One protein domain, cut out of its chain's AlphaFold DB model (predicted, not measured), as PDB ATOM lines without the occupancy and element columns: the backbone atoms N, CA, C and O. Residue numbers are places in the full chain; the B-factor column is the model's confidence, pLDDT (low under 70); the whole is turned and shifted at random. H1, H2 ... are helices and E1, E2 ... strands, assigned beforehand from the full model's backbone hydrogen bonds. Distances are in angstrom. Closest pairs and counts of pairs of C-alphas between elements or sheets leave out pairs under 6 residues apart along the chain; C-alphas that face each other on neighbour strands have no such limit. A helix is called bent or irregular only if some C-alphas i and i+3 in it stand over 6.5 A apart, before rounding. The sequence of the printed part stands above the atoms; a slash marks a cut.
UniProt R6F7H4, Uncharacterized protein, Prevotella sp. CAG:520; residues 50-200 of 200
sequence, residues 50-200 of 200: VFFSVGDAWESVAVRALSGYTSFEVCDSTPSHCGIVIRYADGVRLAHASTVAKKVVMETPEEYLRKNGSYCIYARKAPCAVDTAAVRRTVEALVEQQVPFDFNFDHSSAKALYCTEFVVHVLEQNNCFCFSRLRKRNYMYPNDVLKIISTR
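What this domain is: This is residues 50 to 200 of the 200 residues of an uncharacterized protein of Prevotella sp. CAG:520 (UniProt R6F7H4). A strongly twisted and curled sheet of five strands has helices on both faces: H3, H4 and H6 cover one face, with H5 packed on H4 and H6, and the sheet curls round H2 on the other face. H1 lies toward one end, where it only grazes the sheet, and a long link, residues 67 to 80, follows it. The printed part has 151 residues with six named helices and five named strands, in the order E1 H1 E2 E3 E4 H2 E5 H3 H4 H5 H6; the sheet's order is E4 E3 E2 E1 E5, antiparallel throughout, and the class is mixed, helices and strands. The whole is compact, with a radius of gyration of the C-alphas of 14.3 A, and rounded, spanning 42 by 34 by 30 A.

Where its parts are: E1, residues 50 to 55, begins at C-alpha 50 (-20.289, -0.473, -34.546). H1 is residues 58 to 66. E2, residues 81 to 88, is 22.1 A long; E3, residues 91 to 98, 20.3 A; E4 is residues 103 to 107. H2, residues 109 to 116, precedes E5, residues 118 to 124, 17.1 A. H3, residues 132 to 144, is 18.2 A long and H4, residues 163 to 173, 15.9 A. H5 is residues 177 to 184; H6, residues 190 to 198, ends at C-alpha 198 (-13.643, 8.924, -31.921).

How they stand to each other: E2, E3 and E4 form a meander, each strand the antiparallel neighbour of the one before. N 52 and O 122 of E1 and E5 are 2.8 A apart; N 51 and O 83 of E1 and E2, 2.9 A; N 86 and O 93 of E2 and E3, 2.8 A; N 96 and O 105 of E3 and E4, 3.0 A. H4, at a height over the sheet of 8.6 A, runs along the strands, at 5 degrees to E2 on the local plane. On the same face, H3 runs across the strands and H6 slantwise to them. H4 is the hub: it touches H3 at a steep tilt of 54 degrees, closest C-alphas Thr 138 and Val 170, 6.5 A, with residues 135 to 139 of H3 alone. H4 touches H5, closest C-alphas Val 168 and Phe 179, 5.8 A. H4 and H6 only just touch, only at their ends, with 3 pairs of C-alphas within 8 A, closest Thr 164 and Pro 190, 5.6 A. H5 and H6 are a helical hairpin, closest C-alphas Phe 179 and Val 193, 6.9 A. H2 is on the opposite face; its Pro 109 and Leu 94 of E3 have C-alphas 6.5 A apart. Every O i to N i+4 pair is within hydrogen-bond range in H1, H2, H3, H4 and H6; H5 is irregular, C-alphas 178 and 181 being 7.4 A apart, with 0 of 4 such pairs but 4 of 5 O i to N i+3 pairs within range.

The domain as a whole: The C-alphas farthest apart, of Thr 70 and Ala 89, are 42.3 A apart. The printed part has no cut. The links H1 to E2 and H3 to H4 are long. Mean pLDDT of the printed part is 84.5; residues 55 to 78, 117 and 200 are under 70.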
ATOM      1  N   VAL A  50     -19.644  -1.142 -33.417       95.62
ATOM      2  CA  VAL A  50     -20.289  -0.473 -34.546       95.62
ATOM      3  C   VAL A  50     -19.426  -0.704 -35.774       95.62
ATOM      4  O   VAL A  50     -18.270  -0.269 -35.809       95.62
ATOM      5  N   PHE A  51     -19.971  -1.390 -36.778       93.94
ATOM      6  CA  PHE A  51     -19.306  -1.484 -38.070       93.94
ATOM      7  C   PHE A  51     -19.720  -0.324 -38.966       93.94
ATOM      8  O   PHE A  51     -20.839   0.188 -38.907       93.94
ATOM      9  N   PHE A  52     -18.795   0.051 -39.825       91.31
ATOM     10  CA  PHE A  52     -18.944   1.063 -40.842       91.31
ATOM     11  C   PHE A  52     -18.556   0.453 -42.174       91.31
ATOM     12  O   PHE A  52     -17.636  -0.367 -42.236       91.31
ATOM     13  N   SER A  53     -19.244   0.858 -43.233       87.19
ATOM     14  CA  SER A  53     -18.846   0.504 -44.585       87.19
ATOM     15  C   SER A  53     -18.755   1.735 -45.472       87.19
ATOM     16  O   SER A  53     -19.416   2.759 -45.249       87.19
ATOM     17  N   VAL A  54     -17.895   1.618 -46.478       74.31
ATOM     18  CA  VAL A  54     -17.753   2.608 -47.543       74.31
ATOM     19  C   VAL A  54     -18.272   1.966 -48.823       74.31
ATOM     20  O   VAL A  54     -17.747   0.951 -49.286       74.31
ATOM     21  N   GLY A  55     -19.389   2.500 -49.315       64.06
ATOM     22  CA  GLY A  55     -20.079   2.055 -50.522       64.06
ATOM     23  C   GLY A  55     -19.765   2.913 -51.743       64.06
ATOM     24  O   GLY A  55     -19.605   4.128 -51.624       64.06
ATOM     25  N   ASP A  56     -19.761   2.274 -52.916       55.00
ATOM     26  CA  ASP A  56     -19.672   2.938 -54.230       55.00
ATOM     27  C   ASP A  56     -21.044   3.189 -54.875       55.00
ATOM     28  O   ASP A  56     -21.132   3.748 -55.968       55.00
ATOM     29  N   ALA A  57     -22.130   2.746 -54.232       52.31
ATOM     30  CA  ALA A  57     -23.481   2.979 -54.731       52.31
ATOM     31  C   ALA A  57     -23.760   4.491 -54.826       52.31
ATOM     32  O   ALA A  57     -23.270   5.269 -54.004       52.31
ATOM     33  N   TRP A  58     -24.548   4.935 -55.807       50.94
ATOM     34  CA  TRP A  58     -24.824   6.366 -55.996       50.94
ATOM     35  C   TRP A  58     -25.501   6.983 -54.760       50.94
ATOM     36  O   TRP A  58     -25.236   8.137 -54.430       50.94
ATOM     37  N   GLU A  59     -26.281   6.194 -54.016       52.25
ATOM     38  CA  GLU A  59     -26.845   6.565 -52.717       52.25
ATOM     39  C   GLU A  59     -25.739   6.821 -51.682       52.25
ATOM     40  O   GLU A  59     -25.806   7.781 -50.917       52.25
ATOM     41  N   SER A  60     -24.675   6.011 -51.692       52.72
ATOM     42  CA  SER A  60     -23.498   6.213 -50.838       52.72
ATOM     43  C   SER A  60     -22.709   7.464 -51.230       52.72
ATOM     44  O   SER A  60     -22.238   8.188 -50.352       52.72
ATOM     45  N   VAL A  61     -22.605   7.767 -52.528       55.91
ATOM     46  CA  VAL A  61     -21.993   9.011 -53.027       55.91
ATOM     47  C   VAL A  61     -22.821  10.232 -52.609       55.91
ATOM     48  O   VAL A  61     -22.257  11.218 -52.130       55.91
ATOM     49  N   ALA A  62     -24.151  10.155 -52.708       55.69
ATOM     50  CA  ALA A  62     -25.060  11.220 -52.286       55.69
ATOM     51  C   ALA A  62     -24.986  11.478 -50.770       55.69
ATOM     52  O   ALA A  62     -24.841  12.625 -50.353       55.69
ATOM     53  N   VAL A  63     -25.000  10.427 -49.941       53.56
ATOM     54  CA  VAL A  63     -24.853  10.548 -48.477       53.56
ATOM     55  C   VAL A  63     -23.511  11.183 -48.093       53.56
ATOM     56  O   VAL A  63     -23.458  12.030 -47.197       53.56
ATOM     57  N   ARG A  64     -22.421  10.832 -48.790       57.25
ATOM     58  CA  ARG A  64     -21.093  11.427 -48.558       57.25
ATOM     59  C   ARG A  64     -21.057  12.911 -48.935       57.25
ATOM     60  O   ARG A  64     -20.528  13.704 -48.160       57.25
ATOM     61  N   ALA A  65     -21.675  13.294 -50.053       54.47
ATOM     62  CA  ALA A  65     -21.785  14.693 -50.474       54.47
ATOM     63  C   ALA A  65     -22.652  15.531 -49.510       54.47
ATOM     64  O   ALA A  65     -22.279  16.644 -49.141       54.47
ATOM     65  N   LEU A  66     -23.777  14.982 -49.035       54.34
ATOM     66  CA  LEU A  66     -24.681  15.651 -48.087       54.34
ATOM     67  C   LEU A  66     -24.100  15.776 -46.670       54.34
ATOM     68  O   LEU A  66     -24.522  16.641 -45.906       54.34
ATOM     69  N   SER A  67     -23.094  14.967 -46.330       53.62
ATOM     70  CA  SER A  67     -22.368  15.051 -45.053       53.62
ATOM     71  C   SER A  67     -21.390  16.240 -44.972       53.62
ATOM     72  O   SER A  67     -20.665  16.357 -43.981       53.62
ATOM     73  N   GLY A  68     -21.369  17.121 -45.982       45.28
ATOM     74  CA  GLY A  68     -20.637  18.391 -45.959       45.28
ATOM     75  C   GLY A  68     -19.200  18.336 -46.482       45.28
ATOM     76  O   GLY A  68     -18.435  19.249 -46.192       45.28
ATOM     77  N   TYR A  69     -18.829  17.298 -47.236       42.66
ATOM     78  CA  TYR A  69     -17.500  17.174 -47.846       42.66
ATOM     79  C   TYR A  69     -17.559  17.505 -49.339       42.66
ATOM     80  O   TYR A  69     -18.468  17.066 -50.050       42.66
ATOM     81  N   THR A  70     -16.584  18.276 -49.824       40.16
ATOM     82  CA  THR A  70     -16.420  18.530 -51.265       40.16
ATOM     83  C   THR A  70     -16.090  17.218 -51.983       40.16
ATOM     84  O   THR A  70     -15.472  16.335 -51.398       40.16
ATOM     85  N   SER A  71     -16.475  17.053 -53.252       40.03
ATOM     86  CA  SER A  71     -16.280  15.809 -54.027       40.03
ATOM     87  C   SER A  71     -14.829  15.293 -54.082       40.03
ATOM     88  O   SER A  71     -14.617  14.127 -54.400       40.03
ATOM     89  N   PHE A  72     -13.846  16.131 -53.740       32.22
ATOM     90  CA  PHE A  72     -12.427  15.783 -53.610       32.22
ATOM     91  C   PHE A  72     -11.991  15.372 -52.188       32.22
ATOM     92  O   PHE A  72     -10.976  14.699 -52.046       32.22
ATOM     93  N   GLU A  73     -12.751  15.710 -51.142       36.56
ATOM     94  CA  GLU A  73     -12.563  15.240 -49.752       36.56
ATOM     95  C   GLU A  73     -13.367  13.969 -49.447       36.56
ATOM     96  O   GLU A  73     -13.416  13.488 -48.311       36.56
ATOM     97  N   VAL A  74     -14.004  13.407 -50.476       40.84
ATOM     98  CA  VAL A  74     -14.625  12.081 -50.513       40.84
ATOM     99  C   VAL A  74     -13.492  11.038 -50.469       40.84
ATOM    100  O   VAL A  74     -13.309  10.222 -51.363       40.84
ATOM    101  N   CYS A  75     -12.694  11.087 -49.401       40.78
ATOM    102  CA  CYS A  75     -11.629  10.151 -49.086       40.78
ATOM    103  C   CYS A  75     -12.230   8.771 -48.814       40.78
ATOM    104  O   CYS A  75     -13.342   8.669 -48.276       40.78
ATOM    105  N   ASP A  76     -11.473   7.724 -49.133       50.50
ATOM    106  CA  ASP A  76     -11.789   6.290 -49.003       50.50
ATOM    107  C   ASP A  76     -12.217   5.806 -47.599       50.50
ATOM    108  O   ASP A  76     -12.409   4.614 -47.374       50.50
ATOM    109  N   SER A  77     -12.381   6.716 -46.638       52.69
ATOM    110  CA  SER A  77     -12.670   6.446 -45.232       52.69
ATOM    111  C   SER A  77     -13.984   7.045 -44.714       52.69
ATOM    112  O   SER A  77     -14.325   6.792 -43.560       52.69
ATOM    113  N   THR A  78     -14.718   7.856 -45.490       63.94
ATOM    114  CA  THR A  78     -15.997   8.432 -45.018       63.94
ATOM    115  C   THR A  78     -17.111   7.386 -45.113       63.94
ATOM    116  O   THR A  78     -17.457   6.989 -46.229       63.94
ATOM    117  N   PRO A  79     -17.706   6.950 -43.988       74.25
ATOM    118  CA  PRO A  79     -18.675   5.865 -44.006       74.25
ATOM    119  C   PRO A  79     -20.000   6.313 -44.623       74.25
ATOM    120  O   PRO A  79     -20.552   7.348 -44.244       74.25
ATOM    121  N   SER A  80     -20.527   5.513 -45.549       81.31
ATOM    122  CA  SER A  80     -21.857   5.716 -46.136       81.31
ATOM    123  C   SER A  80     -22.931   4.865 -45.466       81.31
ATOM    124  O   SER A  80     -24.118   5.160 -45.593       81.31
ATOM    125  N   HIS A  81     -22.524   3.846 -44.709       90.19
ATOM    126  CA  HIS A  81     -23.419   2.957 -43.983       90.19
ATOM    127  C   HIS A  81     -22.809   2.535 -42.648       90.19
ATOM    128  O   HIS A  81     -21.586   2.503 -42.489       90.19
ATOM    129  N   CYS A  82     -23.657   2.178 -41.691       93.62
ATOM    130  CA  CYS A  82     -23.229   1.582 -40.434       93.62
ATOM    131  C   CYS A  82     -24.245   0.563 -39.910       93.62
ATOM    132  O   CYS A  82     -25.377   0.467 -40.391       93.62
ATOM    133  N   GLY A  83     -23.805  -0.214 -38.928       96.62
ATOM    134  CA  GLY A  83     -24.615  -1.199 -38.231       96.62
ATOM    135  C   GLY A  83     -23.881  -1.745 -37.011       96.62
ATOM    136  O   GLY A  83     -22.892  -1.168 -36.559       96.62
ATOM    137  N   ILE A  84     -24.361  -2.860 -36.473       97.62
ATOM    138  CA  ILE A  84     -23.820  -3.491 -35.268       97.62
ATOM    139  C   ILE A  84     -23.249  -4.861 -35.616       97.62
ATOM    140  O   ILE A  84     -23.852  -5.649 -36.339       97.62
ATOM    141  N   VAL A  85     -22.067  -5.146 -35.090       97.38
ATOM    142  CA  VAL A  85     -21.438  -6.461 -35.153       97.38
ATOM    143  C   VAL A  85     -22.116  -7.387 -34.147       97.38
ATOM    144  O   VAL A  85     -22.260  -7.032 -32.979       97.38
ATOM    145  N   ILE A  86     -22.446  -8.605 -34.573       97.75
ATOM    146  CA  ILE A  86     -22.851  -9.714 -33.705       97.75
ATOM    147  C   ILE A  86     -21.878 -10.871 -33.928       97.75
ATOM    148  O   ILE A  86     -21.812 -11.437 -35.018       97.75
ATOM    149  N   ARG A  87     -21.102 -11.235 -32.904       95.56
ATOM    150  CA  ARG A  87     -20.213 -12.401 -32.955       95.56
ATOM    151  C   ARG A  87     -20.959 -13.651 -32.504       95.56
ATOM    152  O   ARG A  87     -21.540 -13.657 -31.421       95.56
ATOM    153  N   TYR A  88     -20.883 -14.702 -33.304       94.12
ATOM    154  CA  TYR A  88     -21.293 -16.069 -32.995       94.12
ATOM    155  C   TYR A  88     -20.052 -16.975 -32.902       94.12
ATOM    156  O   TYR A  88     -18.921 -16.524 -33.097       94.12
ATOM    157  N   ALA A  89     -20.252 -18.250 -32.564       91.25
ATOM    158  CA  ALA A  89     -19.161 -19.224 -32.494       91.25
ATOM    159  C   ALA A  89     -18.561 -19.537 -33.881       91.25
ATOM    160  O   ALA A  89     -17.370 -19.812 -33.979       91.25
ATOM    161  N   ASP A  90     -19.372 -19.456 -34.941       89.88
ATOM    162  CA  ASP A  90     -19.012 -19.737 -36.337       89.88
ATOM    163  C   ASP A  90     -18.503 -18.504 -37.105       89.88
ATOM    164  O   ASP A  90     -18.152 -18.612 -38.276       89.88
ATOM    165  N   GLY A  91     -18.460 -17.325 -36.474       92.94
ATOM    166  CA  GLY A  91     -17.973 -16.101 -37.107       92.94
ATOM    167  C   GLY A  91     -18.740 -14.853 -36.691       92.94
ATOM    168  O   GLY A  91     -19.269 -14.749 -35.586       92.94
ATOM    169  N   VAL A  92     -18.768 -13.862 -37.579       95.56
ATOM    170  CA  VAL A  92     -19.439 -12.578 -37.356       95.56
ATOM    171  C   VAL A  92     -20.636 -12.440 -38.290       95.56
ATOM    172  O   VAL A  92     -20.620 -12.903 -39.432       95.56
ATOM    173  N   ARG A  93     -21.679 -11.777 -37.795       96.56
ATOM    174  CA  ARG A  93     -22.789 -11.242 -38.577       96.56
ATOM    175  C   ARG A  93     -22.824  -9.722 -38.428       96.56
ATOM    176  O   ARG A  93     -22.590  -9.184 -37.346       96.56
ATOM    177  N   LEU A  94     -23.102  -9.038 -39.526       96.12
ATOM    178  CA  LEU A  94     -23.259  -7.596 -39.620       96.12
ATOM    179  C   LEU A  94     -24.754  -7.290 -39.625       96.12
ATOM    180  O   LEU A  94     -25.448  -7.567 -40.600       96.12
ATOM    181  N   ALA A  95     -25.254  -6.764 -38.511       97.88
ATOM    182  CA  ALA A  95     -26.647  -6.387 -38.352       97.88
ATOM    183  C   ALA A  95     -26.860  -4.937 -38.782       97.88
ATOM    184  O   ALA A  95     -26.182  -4.038 -38.283       97.88
ATOM    185  N   HIS A  96     -27.792  -4.686 -39.695       97.00
ATOM    186  CA  HIS A  96     -28.082  -3.332 -40.158       97.00
ATOM    187  C   HIS A  96     -29.466  -3.224 -40.790       97.00
ATOM    188  O   HIS A  96     -30.020  -4.204 -41.285       97.00
ATOM    189  N   ALA A  97     -29.995  -2.004 -40.855       95.62
ATOM    190  CA  ALA A  97     -31.078  -1.682 -41.774       95.62
ATOM    191  C   ALA A  97     -30.526  -1.634 -43.209       95.62
ATOM    192  O   ALA A  97     -29.594  -0.877 -43.486       95.62
ATOM    193  N   SER A  98     -31.047  -2.463 -44.114       91.88
ATOM    194  CA  SER A  98     -30.581  -2.572 -45.504       91.88
ATOM    195  C   SER A  98     -31.547  -1.890 -46.468       91.88
ATOM    196  O   SER A  98     -32.736  -2.207 -46.482       91.88
ATOM    197  N   THR A  99     -31.028  -1.019 -47.333       88.12
ATOM    198  CA  THR A  99     -31.783  -0.461 -48.467       88.12
ATOM    199  C   THR A  99     -32.123  -1.539 -49.499       88.12
ATOM    200  O   THR A  99     -33.225  -1.543 -50.043       88.12
ATOM    201  N   VAL A 100     -31.212  -2.496 -49.721       87.62
ATOM    202  CA  VAL A 100     -31.370  -3.599 -50.685       87.62
ATOM    203  C   VAL A 100     -32.434  -4.591 -50.215       87.62
ATOM    204  O   VAL A 100     -33.340  -4.934 -50.974       87.62
ATOM    205  N   ALA A 101     -32.362  -5.027 -48.954       91.19
ATOM    206  CA  ALA A 101     -33.351  -5.946 -48.386       91.19
ATOM    207  C   ALA A 101     -34.638  -5.238 -47.924       91.19
ATOM    208  O   ALA A 101     -35.630  -5.910 -47.645       91.19
ATOM    209  N   LYS A 102     -34.625  -3.898 -47.849       94.62
ATOM    210  CA  LYS A 102     -35.723  -3.028 -47.388       94.62
ATOM    211  C   LYS A 102     -36.163  -3.279 -45.941       94.62
ATOM    212  O   LYS A 102     -37.295  -2.965 -45.579       94.62
ATOM    213  N   LYS A 103     -35.282  -3.851 -45.117       96.62
ATOM    214  CA  LYS A 103     -35.531  -4.194 -43.708       96.62
ATOM    215  C   LYS A 103     -34.235  -4.370 -42.925       96.62
ATOM    216  O   LYS A 103     -33.149  -4.385 -43.510       96.62
ATOM    217  N   VAL A 104     -34.357  -4.529 -41.611       97.12
ATOM    218  CA  VAL A 104     -33.263  -4.962 -40.737       97.12
ATOM    219  C   VAL A 104     -32.889  -6.411 -41.052       97.12
ATOM    220  O   VAL A 104     -33.745  -7.294 -41.114       97.12
ATOM    221  N   VAL A 105     -31.600  -6.649 -41.276       97.19
ATOM    222  CA  VAL A 105     -31.031  -7.958 -41.621       97.19
ATOM    223  C   VAL A 105     -29.739  -8.208 -40.853       97.19
ATOM    224  O   VAL A 105     -29.107  -7.276 -40.355       97.19
ATOM    225  N   MET A 106     -29.345  -9.479 -40.788       97.12
ATOM    226  CA  MET A 106     -28.018  -9.922 -40.372       97.12
ATOM    227  C   MET A 106     -27.379 -10.695 -41.517       97.12
ATOM    228  O   MET A 106     -27.945 -11.683 -41.982       97.12
ATOM    229  N   GLU A 107     -26.203 -10.259 -41.951       94.81
ATOM    230  CA  GLU A 107     -25.480 -10.865 -43.072       94.81
ATOM    231  C   GLU A 107     -24.061 -11.238 -42.644       94.81
ATOM    232  O   GLU A 107     -23.479 -10.608 -41.761       94.81
ATOM    233  N   THR A 108     -23.472 -12.260 -43.257       93.75
ATOM    234  CA  THR A 108     -22.013 -12.440 -43.188       93.75
ATOM    235  C   THR A 108     -21.299 -11.237 -43.827       93.75
ATOM    236  O   THR A 108     -21.874 -10.577 -44.700       93.75
ATOM    237  N   PRO A 109     -20.047 -10.925 -43.442       90.56
ATOM    238  CA  PRO A 109     -19.246  -9.912 -44.130       90.56
ATOM    239  C   PRO A 109     -19.178 -10.131 -45.650       90.56
ATOM    240  O   PRO A 109     -19.298  -9.177 -46.417       90.56
ATOM    241  N   GLU A 110     -19.061 -11.382 -46.093       87.44
ATOM    242  CA  GLU A 110     -19.003 -11.762 -47.505       87.44
ATOM    243  C   GLU A 110     -20.326 -11.473 -48.229       87.44
ATOM    244  O   GLU A 110     -20.335 -10.900 -49.324       87.44
ATOM    245  N   GLU A 111     -21.463 -11.830 -47.623       90.12
ATOM    246  CA  GLU A 111     -22.784 -11.499 -48.165       90.12
ATOM    247  C   GLU A 111     -23.002  -9.993 -48.237       90.12
ATOM    248  O   GLU A 111     -23.492  -9.504 -49.259       90.12
ATOM    249  N   TYR A 112     -22.600  -9.271 -47.188       89.56
ATOM    250  CA  TYR A 112     -22.734  -7.825 -47.118       89.56
ATOM    251  C   TYR A 112     -21.966  -7.147 -48.258       89.56
ATOM    252  O   TYR A 112     -22.549  -6.342 -48.989       89.56
ATOM    253  N   LEU A 113     -20.688  -7.502 -48.452       83.69
ATOM    254  CA  LEU A 113     -19.843  -6.959 -49.525       83.69
ATOM    255  C   LEU A 113     -20.432  -7.246 -50.910       83.69
ATOM    256  O   LEU A 113     -20.474  -6.361 -51.768       83.69
ATOM    257  N   ARG A 114     -20.932  -8.471 -51.124       81.94
ATOM    258  CA  ARG A 114     -21.498  -8.891 -52.412       81.94
ATOM    259  C   ARG A 114     -22.801  -8.166 -52.753       81.94
ATOM    260  O   ARG A 114     -23.022  -7.855 -53.920       81.94
ATOM    261  N   LYS A 115     -23.676  -7.934 -51.770       82.12
ATOM    262  CA  LYS A 115     -25.019  -7.373 -52.000       82.12
ATOM    263  C   LYS A 115     -25.062  -5.848 -51.952       82.12
ATOM    264  O   LYS A 115     -25.784  -5.248 -52.739       82.12
ATOM    265  N   ASN A 116     -24.327  -5.227 -51.029       73.62
ATOM    266  CA  ASN A 116     -24.479  -3.800 -50.725       73.62
ATOM    267  C   ASN A 116     -23.489  -2.907 -51.498       73.62
ATOM    268  O   ASN A 116     -23.575  -1.684 -51.417       73.62
ATOM    269  N   GLY A 117     -22.562  -3.489 -52.271       67.44
ATOM    270  CA  GLY A 117     -21.635  -2.723 -53.114       67.44
ATOM    271  C   GLY A 117     -20.570  -1.945 -52.331       67.44
ATOM    272  O   GLY A 117     -20.007  -0.982 -52.856       67.44
ATOM    273  N   SER A 118     -20.298  -2.355 -51.092       74.19
ATOM    274  CA  SER A 118     -19.223  -1.815 -50.259       74.19
ATOM    275  C   SER A 118     -17.881  -2.436 -50.617       74.19
ATOM    276  O   SER A 118     -17.807  -3.639 -50.848       74.19
ATOM    277  N   TYR A 119     -16.820  -1.633 -50.628       71.69
ATOM    278  CA  TYR A 119     -15.453  -2.104 -50.884       71.69
ATOM    279  C   TYR A 119     -14.602  -2.199 -49.611       71.69
ATOM    280  O   TYR A 119     -13.530  -2.797 -49.626       71.69
ATOM    281  N   CYS A 120     -15.078  -1.624 -48.503       78.44
ATOM    282  CA  CYS A 120     -14.390  -1.621 -47.217       78.44
ATOM    283  C   CYS A 120     -15.396  -1.744 -46.069       78.44
ATOM    284  O   CYS A 120     -16.455  -1.107 -46.093       78.44
ATOM    285  N   ILE A 121     -15.045  -2.543 -45.058       86.38
ATOM    286  CA  ILE A 121     -15.764  -2.665 -43.788       86.38
ATOM    287  C   ILE A 121     -14.742  -2.574 -42.661       86.38
ATOM    288  O   ILE A 121     -13.714  -3.247 -42.687       86.38
ATOM    289  N   TYR A 122     -15.049  -1.788 -41.638       88.31
ATOM    290  CA  TYR A 122     -14.260  -1.742 -40.413       88.31
ATOM    291  C   TYR A 122     -15.171  -1.571 -39.203       88.31
ATOM    292  O   TYR A 122     -16.256  -1.006 -39.305       88.31
ATOM    293  N   ALA A 123     -14.720  -2.036 -38.041       92.19
ATOM    294  CA  ALA A 123     -15.440  -1.872 -36.786       92.19
ATOM    295  C   ALA A 123     -14.745  -0.870 -35.858       92.19
ATOM    296  O   ALA A 123     -13.529  -0.645 -35.921       92.19
ATOM    297  N   ARG A 124     -15.535  -0.255 -34.983       92.81
ATOM    298  CA  ARG A 124     -15.067   0.510 -33.829       92.81
ATOM    299  C   ARG A 124     -15.817   0.049 -32.589       92.81
ATOM    300  O   ARG A 124     -16.994  -0.303 -32.667       92.81
ATOM    301  N   LYS A 125     -15.132   0.070 -31.446       92.81
ATOM    302  CA  LYS A 125     -15.755  -0.240 -30.160       92.81
ATOM    303  C   LYS A 125     -16.884   0.747 -29.881       92.81
ATOM    304  O   LYS A 125     -16.777   1.930 -30.211       92.81
ATOM    305  N   ALA A 126     -17.965   0.253 -29.286       88.06
ATOM    306  CA  ALA A 126     -19.005   1.126 -28.768       88.06
ATOM    307  C   ALA A 126     -18.398   2.106 -27.738       88.06
ATOM    308  O   ALA A 126     -17.484   1.736 -27.002       88.06
ATOM    309  N   PRO A 127     -18.911   3.345 -27.636       86.31
ATOM    310  CA  PRO A 127     -18.388   4.386 -26.735       86.31
ATOM    311  C   PRO A 127     -18.704   4.140 -25.243       86.31
ATOM    312  O   PRO A 127     -18.615   5.049 -24.414       86.31
ATOM    313  N   CYS A 128     -19.179   2.941 -24.924       85.94
ATOM    314  CA  CYS A 128     -19.767   2.498 -23.671       85.94
ATOM    315  C   CYS A 128     -19.619   0.971 -23.602       85.94
ATOM    316  O   CYS A 128     -19.652   0.292 -24.631       85.94
ATOM    317  N   ALA A 129     -19.492   0.421 -22.396       87.44
ATOM    318  CA  ALA A 129     -19.645  -1.016 -22.212       87.44
ATOM    319  C   ALA A 129     -21.105  -1.407 -22.489       87.44
ATOM    320  O   ALA A 129     -22.024  -0.712 -22.056       87.44
ATOM    321  N   VAL A 130     -21.308  -2.511 -23.205       88.69
ATOM    322  CA  VAL A 130     -22.636  -3.033 -23.547       88.69
ATOM    323  C   VAL A 130     -22.759  -4.485 -23.103       88.69
ATOM    324  O   VAL A 130     -21.803  -5.256 -23.200       88.69
ATOM    325  N   ASP A 131     -23.947  -4.873 -22.639       94.75
ATOM    326  CA  ASP A 131     -24.270  -6.284 -22.436       94.75
ATOM    327  C   ASP A 131     -24.466  -6.948 -23.804       94.75
ATOM    328  O   ASP A 131     -25.471  -6.751 -24.490       94.75
ATOM    329  N   THR A 132     -23.482  -7.753 -24.202       95.19
ATOM    330  CA  THR A 132     -23.479  -8.436 -25.500       95.19
ATOM    331  C   THR A 132     -24.673  -9.377 -25.699       95.19
ATOM    332  O   THR A 132     -25.148  -9.519 -26.828       95.19
ATOM    333  N   ALA A 133     -25.197  -9.993 -24.633       96.12
ATOM    334  CA  ALA A 133     -26.348 -10.887 -24.714       96.12
ATOM    335  C   ALA A 133     -27.658 -10.104 -24.854       96.12
ATOM    336  O   ALA A 133     -28.581 -10.556 -25.533       96.12
ATOM    337  N   ALA A 134     -27.753  -8.933 -24.222       96.62
ATOM    338  CA  ALA A 134     -28.882  -8.029 -24.408       96.62
ATOM    339  C   ALA A 134     -28.886  -7.429 -25.826       96.62
ATOM    340  O   ALA A 134     -29.893  -7.547 -26.523       96.62
ATOM    341  N   VAL A 135     -27.734  -6.946 -26.315       97.31
ATOM    342  CA  VAL A 135     -27.587  -6.423 -27.686       97.31
ATOM    343  C   VAL A 135     -27.986  -7.467 -28.725       97.31
ATOM    344  O   VAL A 135     -28.752  -7.156 -29.637       97.31
ATOM    345  N   ARG A 136     -27.515  -8.715 -28.578       97.44
ATOM    346  CA  ARG A 136     -27.885  -9.800 -29.497       97.44
ATOM    347  C   ARG A 136     -29.398 -10.020 -29.527       97.44
ATOM    348  O   ARG A 136     -29.968 -10.023 -30.611       97.44
ATOM    349  N   ARG A 137     -30.047 -10.128 -28.362       97.94
ATOM    350  CA  ARG A 137     -31.505 -10.314 -28.266       97.94
ATOM    351  C   ARG A 137     -32.278  -9.164 -28.907       97.94
ATOM    352  O   ARG A 137     -33.239  -9.411 -29.626       97.94
ATOM    353  N   THR A 138     -31.855  -7.917 -28.682       97.81
ATOM    354  CA  THR A 138     -32.475  -6.749 -29.325       97.81
ATOM    355  C   THR A 138     -32.370  -6.837 -30.845       97.81
ATOM    356  O   THR A 138     -33.360  -6.630 -31.540       97.81
ATOM    357  N   VAL A 139     -31.189  -7.165 -31.374       97.94
ATOM    358  CA  VAL A 139     -30.979  -7.280 -32.822       97.94
ATOM    359  C   VAL A 139     -31.785  -8.430 -33.425       97.94
ATOM    360  O   VAL A 139     -32.446  -8.231 -34.442       97.94
ATOM    361  N   GLU A 140     -31.766  -9.608 -32.801       97.88
ATOM    362  CA  GLU A 140     -32.529 -10.775 -33.253       97.88
ATOM    363  C   GLU A 140     -34.031 -10.474 -33.296       97.88
ATOM    364  O   GLU A 140     -34.671 -10.762 -34.305       97.88
ATOM    365  N   ALA A 141     -34.569  -9.786 -32.282       97.94
ATOM    366  CA  ALA A 141     -35.969  -9.367 -32.265       97.94
ATOM    367  C   ALA A 141     -36.318  -8.415 -33.424       97.94
ATOM    368  O   ALA A 141     -37.356  -8.583 -34.061       97.94
ATOM    369  N   LEU A 142     -35.457  -7.440 -33.745       97.88
ATOM    370  CA  LEU A 142     -35.689  -6.517 -34.868       97.88
ATOM    371  C   LEU A 142     -35.664  -7.237 -36.227       97.88
ATOM    372  O   LEU A 142     -36.436  -6.893 -37.127       97.88
ATOM    373  N   VAL A 143     -34.789  -8.236 -36.377       97.44
ATOM    374  CA  VAL A 143     -34.712  -9.077 -37.581       97.44
ATOM    375  C   VAL A 143     -35.948  -9.969 -37.700       97.44
ATOM    376  O   VAL A 143     -36.536 -10.051 -38.780       97.44
ATOM    377  N   GLU A 144     -36.370 -10.607 -36.606       97.69
ATOM    378  CA  GLU A 144     -37.555 -11.471 -36.555       97.69
ATOM    379  C   GLU A 144     -38.838 -10.689 -36.866       97.69
ATOM    380  O   GLU A 144     -39.657 -11.129 -37.672       97.69
ATOM    381  N   GLN A 145     -38.964  -9.479 -36.317       96.94
ATOM    382  CA  GLN A 145     -40.065  -8.552 -36.598       96.94
ATOM    383  C   GLN A 145     -40.023  -7.966 -38.016       96.94
ATOM    384  O   GLN A 145     -40.972  -7.302 -38.428       96.94
ATOM    385  N   GLN A 146     -38.938  -8.193 -38.763       96.19
ATOM    386  CA  GLN A 146     -38.718  -7.650 -40.101       96.19
ATOM    387  C   GLN A 146     -38.901  -6.131 -40.166       96.19
ATOM    388  O   GLN A 146     -39.519  -5.625 -41.106       96.19
ATOM    389  N   VAL A 147     -38.360  -5.405 -39.180       97.25
ATOM    390  CA  VAL A 147     -38.505  -3.944 -39.114       97.25
ATOM    391  C   VAL A 147     -38.071  -3.322 -40.450       97.25
ATOM    392  O   VAL A 147     -36.940  -3.565 -40.889       97.25
ATOM    393  N   PRO A 148     -38.953  -2.573 -41.135       97.06
ATOM    394  CA  PRO A 148     -38.691  -2.067 -42.475       97.06
ATOM    395  C   PRO A 148     -37.595  -0.999 -42.487       97.06
ATOM    396  O   PRO A 148     -37.341  -0.318 -41.492       97.06
ATOM    397  N   PHE A 149     -36.963  -0.840 -43.649       95.19
ATOM    398  CA  PHE A 149     -36.057   0.275 -43.894       95.19
ATOM    399  C   PHE A 149     -36.853   1.575 -44.016       95.19
ATOM    400  O   PHE A 149     -37.840   1.636 -44.753       95.19
ATOM    401  N   ASP A 150     -36.403   2.619 -43.330       93.31
ATOM    402  CA  ASP A 150     -37.016   3.936 -43.424       93.31
ATOM    403  C   ASP A 150     -36.454   4.746 -44.602       93.31
ATOM    404  O   ASP A 150     -35.347   5.279 -44.551       93.31
ATOM    405  N   PHE A 151     -37.240   4.851 -45.675       89.25
ATOM    406  CA  PHE A 151     -36.895   5.644 -46.858       89.25
ATOM    407  C   PHE A 151     -37.198   7.142 -46.710       89.25
ATOM    408  O   PHE A 151     -36.741   7.927 -47.539       89.25
ATOM    409  N   ASN A 152     -37.955   7.538 -45.683       89.56
ATOM    410  CA  ASN A 152     -38.256   8.941 -45.402       89.56
ATOM    411  C   ASN A 152     -37.212   9.580 -44.479       89.56
ATOM    412  O   ASN A 152     -37.168  10.807 -44.382       89.56
ATOM    413  N   PHE A 153     -36.364   8.763 -43.844       86.69
ATOM    414  CA  PHE A 153     -35.375   9.185 -42.850       86.69
ATOM    415  C   PHE A 153     -36.012   9.970 -41.686       86.69
ATOM    416  O   PHE A 153     -35.436  10.928 -41.174       86.69
ATOM    417  N   ASP A 154     -37.216   9.556 -41.291       87.19
ATOM    418  CA  ASP A 154     -37.999  10.057 -40.172       87.19
ATOM    419  C   ASP A 154     -37.784   9.188 -38.922       87.19
ATOM    420  O   ASP A 154     -38.503   8.225 -38.653       87.19
ATOM    421  N   HIS A 155     -36.830   9.600 -38.086       87.69
ATOM    422  CA  HIS A 155     -36.535   8.948 -36.804       87.69
ATOM    423  C   HIS A 155     -37.451   9.393 -35.648       87.69
ATOM    424  O   HIS A 155     -37.057   9.324 -34.475       87.69
ATOM    425  N   SER A 156     -38.662   9.889 -35.940       86.38
ATOM    426  CA  SER A 156     -39.673  10.207 -34.919       86.38
ATOM    427  C   SER A 156     -40.336   8.960 -34.320       86.38
ATOM    428  O   SER A 156     -40.905   9.029 -33.227       86.38
ATOM    429  N   SER A 157     -40.245   7.808 -34.995       86.56
ATOM    430  CA  SER A 157     -40.796   6.538 -34.519       86.56
ATOM    431  C   SER A 157     -39.896   5.355 -34.863       86.56
ATOM    432  O   SER A 157     -39.330   5.298 -35.943       86.56
ATOM    433  N   ALA A 158     -39.855   4.341 -33.999       84.06
ATOM    434  CA  ALA A 158     -39.069   3.124 -34.230       84.06
ATOM    435  C   ALA A 158     -39.777   2.075 -35.121       84.06
ATOM    436  O   ALA A 158     -39.462   0.889 -35.045       84.06
ATOM    437  N   LYS A 159     -40.785   2.468 -35.914       90.75
ATOM    438  CA  LYS A 159     -41.554   1.537 -36.769       90.75
ATOM    439  C   LYS A 159     -40.819   1.152 -38.050       90.75
ATOM    440  O   LYS A 159     -41.111   0.109 -38.625       90.75
ATOM    441  N   ALA A 160     -39.911   2.005 -38.496       94.38
ATOM    442  CA  ALA A 160     -38.976   1.775 -39.579       94.38
ATOM    443  C   ALA A 160     -37.638   2.362 -39.128       94.38
ATOM    444  O   ALA A 160     -37.626   3.266 -38.299       94.38
ATOM    445  N   LEU A 161     -36.526   1.822 -39.616       95.19
ATOM    446  CA  LEU A 161     -35.197   2.282 -39.220       95.19
ATOM    447  C   LEU A 161     -34.330   2.434 -40.464       95.19
ATOM    448  O   LEU A 161     -34.288   1.539 -41.309       95.19
ATOM    449  N   TYR A 162     -33.585   3.530 -40.564       93.19
ATOM    450  CA  TYR A 162     -32.442   3.618 -41.475       93.19
ATOM    451  C   TYR A 162     -31.139   3.282 -40.734       93.19
ATOM    452  O   TYR A 162     -31.123   3.062 -39.523       93.19
ATOM    453  N   CYS A 163     -30.023   3.181 -41.459       93.81
ATOM    454  CA  CYS A 163     -28.784   2.577 -40.951       93.81
ATOM    455  C   CYS A 163     -28.249   3.204 -39.654       93.81
ATOM    456  O   CYS A 163     -27.969   2.488 -38.692       93.81
ATOM    457  N   THR A 164     -28.169   4.534 -39.595       94.44
ATOM    458  CA  THR A 164     -27.722   5.247 -38.396       94.44
ATOM    459  C   THR A 164     -28.719   5.094 -37.255       94.44
ATOM    460  O   THR A 164     -28.320   4.834 -36.122       94.44
ATOM    461  N   GLU A 165     -30.016   5.221 -37.543       95.00
ATOM    462  CA  GLU A 165     -31.057   5.095 -36.527       95.00
ATOM    463  C   GLU A 165     -31.077   3.702 -35.901       95.00
ATOM    464  O   GLU A 165     -31.213   3.594 -34.687       95.00
ATOM    465  N   PHE A 166     -30.861   2.649 -36.690       97.19
ATOM    466  CA  PHE A 166     -30.723   1.288 -36.181       97.19
ATOM    467  C   PHE A 166     -29.638   1.190 -35.097       97.19
ATOM    468  O   PHE A 166     -29.894   0.650 -34.020       97.19
ATOM    469  N   VAL A 167     -28.450   1.764 -35.336       96.81
ATOM    470  CA  VAL A 167     -27.357   1.770 -34.347       96.81
ATOM    471  C   VAL A 167     -27.765   2.528 -33.083       96.81
ATOM    472  O   VAL A 167     -27.565   2.029 -31.976       96.81
ATOM    473  N   VAL A 168     -28.361   3.718 -33.238       95.62
ATOM    474  CA  VAL A 168     -28.828   4.535 -32.107       95.62
ATOM    475  C   VAL A 168     -29.884   3.781 -31.300       95.62
ATOM    476  O   VAL A 168     -29.753   3.665 -30.086       95.62
ATOM    477  N   HIS A 169     -30.888   3.222 -31.971       96.12
ATOM    478  CA  HIS A 169     -31.996   2.505 -31.355       96.12
ATOM    479  C   HIS A 169     -31.513   1.297 -30.550       96.12
ATOM    480  O   HIS A 169     -31.829   1.193 -29.368       96.12
ATOM    481  N   VAL A 170     -30.712   0.407 -31.148       96.75
ATOM    482  CA  VAL A 170     -30.237  -0.797 -30.448       96.75
ATOM    483  C   VAL A 170     -29.405  -0.428 -29.223       96.75
ATOM    484  O   VAL A 170     -29.581  -1.029 -28.166       96.75
ATOM    485  N   LEU A 171     -28.520   0.565 -29.327       95.50
ATOM    486  CA  LEU A 171     -27.676   0.956 -28.200       95.50
ATOM    487  C   LEU A 171     -28.469   1.656 -27.089       95.50
ATOM    488  O   LEU A 171     -28.220   1.381 -25.918       95.50
ATOM    489  N   GLU A 172     -29.476   2.464 -27.421       94.69
ATOM    490  CA  GLU A 172     -30.389   3.059 -26.435       94.69
ATOM    491  C   GLU A 172     -31.207   2.002 -25.683       94.69
ATOM    492  O   GLU A 172     -31.300   2.064 -24.459       94.69
ATOM    493  N   GLN A 173     -31.732   0.990 -26.386       94.88
ATOM    494  CA  GLN A 173     -32.442  -0.140 -25.762       94.88
ATOM    495  C   GLN A 173     -31.544  -0.968 -24.830       94.88
ATOM    496  O   GLN A 173     -32.036  -1.706 -23.980       94.88
ATOM    497  N   ASN A 174     -30.224  -0.829 -24.967       95.31
ATOM    498  CA  ASN A 174     -29.216  -1.519 -24.169       95.31
ATOM    499  C   ASN A 174     -28.459  -0.564 -23.228       95.31
ATOM    500  O   ASN A 174     -27.299  -0.799 -22.895       95.31
ATOM    501  N   ASN A 175     -29.123   0.508 -22.777       92.81
ATOM    502  CA  ASN A 175     -28.629   1.485 -21.796       92.81
ATOM    503  C   ASN A 175     -27.382   2.286 -22.221       92.81
ATOM    504  O   ASN A 175     -26.706   2.883 -21.380       92.81
ATOM    505  N   CYS A 176     -27.083   2.358 -23.519       92.19
ATOM    506  CA  CYS A 176     -26.019   3.194 -24.058       92.19
ATOM    507  C   CYS A 176     -26.569   4.420 -24.803       92.19
ATOM    508  O   CYS A 176     -26.819   4.410 -26.006       92.19
ATOM    509  N   PHE A 177     -26.665   5.536 -24.080       93.81
ATOM    510  CA  PHE A 177     -27.272   6.787 -24.557       93.81
ATOM    511  C   PHE A 177     -26.281   7.766 -25.213       93.81
ATOM    512  O   PHE A 177     -26.576   8.947 -25.409       93.81
ATOM    513  N   CYS A 178     -25.075   7.308 -25.567       91.75
ATOM    514  CA  CYS A 178     -24.016   8.169 -26.113       91.75
ATOM    515  C   CYS A 178     -24.415   8.852 -27.432       91.75
ATOM    516  O   CYS A 178     -23.928   9.940 -27.746       91.75
ATOM    517  N   PHE A 179     -25.318   8.220 -28.187       93.19
ATOM    518  CA  PHE A 179     -25.804   8.712 -29.471       93.19
ATOM    519  C   PHE A 179     -27.155   9.430 -29.391       93.19
ATOM    520  O   PHE A 179     -27.549  10.051 -30.373       93.19
ATOM    521  N   SER A 180     -27.837   9.447 -28.239       92.31
ATOM    522  CA  SER A 180     -29.200   9.999 -28.114       92.31
ATOM    523  C   SER A 180     -29.309  11.468 -28.513       92.31
ATOM    524  O   SER A 180     -30.340  11.921 -29.005       92.31
ATOM    525  N   ARG A 181     -28.215  12.230 -28.384       92.44
ATOM    526  CA  ARG A 181     -28.150  13.622 -28.854       92.44
ATOM    527  C   ARG A 181     -28.369  13.772 -30.363       92.44
ATOM    528  O   ARG A 181     -28.755  14.854 -30.796       92.44
ATOM    529  N   LEU A 182     -28.120  12.725 -31.153       92.19
ATOM    530  CA  LEU A 182     -28.322  12.738 -32.600       92.19
ATOM    531  C   LEU A 182     -29.809  12.806 -32.972       92.19
ATOM    532  O   LEU A 182     -30.126  13.448 -33.967       92.19
ATOM    533  N   ARG A 183     -30.721  12.289 -32.131       91.62
ATOM    534  CA  ARG A 183     -32.177  12.362 -32.366       91.62
ATOM    535  C   ARG A 183     -32.724  13.791 -32.445       91.62
ATOM    536  O   ARG A 183     -33.804  14.001 -32.980       91.62
ATOM    537  N   LYS A 184     -31.983  14.784 -31.932       90.94
ATOM    538  CA  LYS A 184     -32.336  16.213 -32.030       90.94
ATOM    539  C   LYS A 184     -32.066  16.817 -33.412       90.94
ATOM    540  O   LYS A 184     -32.423  17.967 -33.645       90.94
ATOM    541  N   ARG A 185     -31.364  16.100 -34.291       88.25
ATOM    542  CA  ARG A 185     -31.081  16.538 -35.661       88.25
ATOM    543  C   ARG A 185     -32.203  16.090 -36.585       88.25
ATOM    544  O   ARG A 185     -32.867  15.106 -36.293       88.25
ATOM    545  N   ASN A 186     -32.356  16.766 -37.723       84.00
ATOM    546  CA  ASN A 186     -33.288  16.332 -38.769       84.00
ATOM    547  C   ASN A 186     -32.819  15.047 -39.463       84.00
ATOM    548  O   ASN A 186     -33.646  14.275 -39.916       84.00
ATOM    549  N   TYR A 187     -31.503  14.812 -39.510       85.19
ATOM    550  CA  TYR A 187     -30.895  13.617 -40.090       85.19
ATOM    551  C   TYR A 187     -29.677  13.195 -39.268       85.19
ATOM    552  O   TYR A 187     -28.973  14.043 -38.705       85.19
ATOM    553  N   MET A 188     -29.418  11.888 -39.221       89.75
ATOM    554  CA  MET A 188     -28.250  11.306 -38.564       89.75
ATOM    555  C   MET A 188     -27.414  10.536 -39.585       89.75
ATOM    556  O   MET A 188     -27.897   9.601 -40.219       89.75
ATOM    557  N   TYR A 189     -26.138  10.873 -39.720       89.06
ATOM    558  CA  TYR A 189     -25.267  10.217 -40.697       89.06
ATOM    559  C   TYR A 189     -24.303   9.236 -40.016       89.06
ATOM    560  O   TYR A 189     -23.919   9.462 -38.865       89.06
ATOM    561  N   PRO A 190     -23.821   8.185 -40.706       90.62
ATOM    562  CA  PRO A 190     -22.816   7.275 -40.148       90.62
ATOM    563  C   PRO A 190     -21.570   8.006 -39.623       90.62
ATOM    564  O   PRO A 190     -21.012   7.641 -38.588       90.62
ATOM    565  N   ASN A 191     -21.173   9.103 -40.273       87.94
ATOM    566  CA  ASN A 191     -20.056   9.933 -39.823       87.94
ATOM    567  C   ASN A 191     -20.311  10.618 -38.463       87.94
ATOM    568  O   ASN A 191     -19.371  10.860 -37.710       87.94
ATOM    569  N   ASP A 192     -21.565  10.908 -38.106       90.25
ATOM    570  CA  ASP A 192     -21.902  11.473 -36.794       90.25
ATOM    571  C   ASP A 192     -21.662  10.465 -35.666       90.25
ATOM    572  O   ASP A 192     -21.131  10.818 -34.608       90.25
ATOM    573  N   VAL A 193     -22.004   9.198 -35.917       91.50
ATOM    574  CA  VAL A 193     -21.726   8.077 -35.010       91.50
ATOM    575  C   VAL A 193     -20.215   7.878 -34.884       91.50
ATOM    576  O   VAL A 193     -19.699   7.821 -33.769       91.50
ATOM    577  N   LEU A 194     -19.490   7.859 -36.008       90.75
ATOM    578  CA  LEU A 194     -18.032   7.717 -36.017       90.75
ATOM    579  C   LEU A 194     -17.330   8.831 -35.224       90.75
ATOM    580  O   LEU A 194     -16.432   8.546 -34.431       90.75
ATOM    581  N   LYS A 195     -17.753  10.090 -35.395       89.88
ATOM    582  CA  LYS A 195     -17.227  11.235 -34.633       89.88
ATOM    583  C   LYS A 195     -17.447  11.071 -33.132       89.88
ATOM    584  O   LYS A 195     -16.516  11.295 -32.371       89.88
ATOM    585  N   ILE A 196     -18.641  10.651 -32.701       89.94
ATOM    586  CA  ILE A 196     -18.926  10.408 -31.277       89.94
ATOM    587  C   ILE A 196     -18.011   9.325 -30.705       89.94
ATOM    588  O   ILE A 196     -17.454   9.526 -29.626       89.94
ATOM    589  N   ILE A 197     -17.826   8.219 -31.432       90.12
ATOM    590  CA  ILE A 197     -16.930   7.135 -31.010       90.12
ATOM    591  C   ILE A 197     -15.482   7.623 -30.916       90.12
ATOM    592  O   ILE A 197     -14.785   7.261 -29.986       90.12
ATOM    593  N   SER A 198     -15.042   8.470 -31.848       83.19
ATOM    594  CA  SER A 198     -13.643   8.924 -31.921       83.19
ATOM    595  C   SER A 198     -13.281   9.988 -30.876       83.19
ATOM    596  O   SER A 198     -12.109  10.301 -30.701       83.19
ATOM    597  N   THR A 199     -14.276  10.588 -30.217       76.69
ATOM    598  CA  THR A 199     -14.087  11.613 -29.170       76.69
ATOM    599  C   THR A 199     -14.043  11.052 -27.746       76.69
ATOM    600  O   THR A 199     -14.000  11.834 -26.797       76.69
ATOM    601  N   ARG A 200     -14.107   9.729 -27.581       58.50
ATOM    602  CA  ARG A 200     -14.082   9.031 -26.292       58.50
ATOM    603  C   ARG A 200     -13.007   7.958 -26.293       58.50
ATOM    604  O   ARG A 200     -12.469   7.721 -25.195       58.50
TER     605      ARG A 200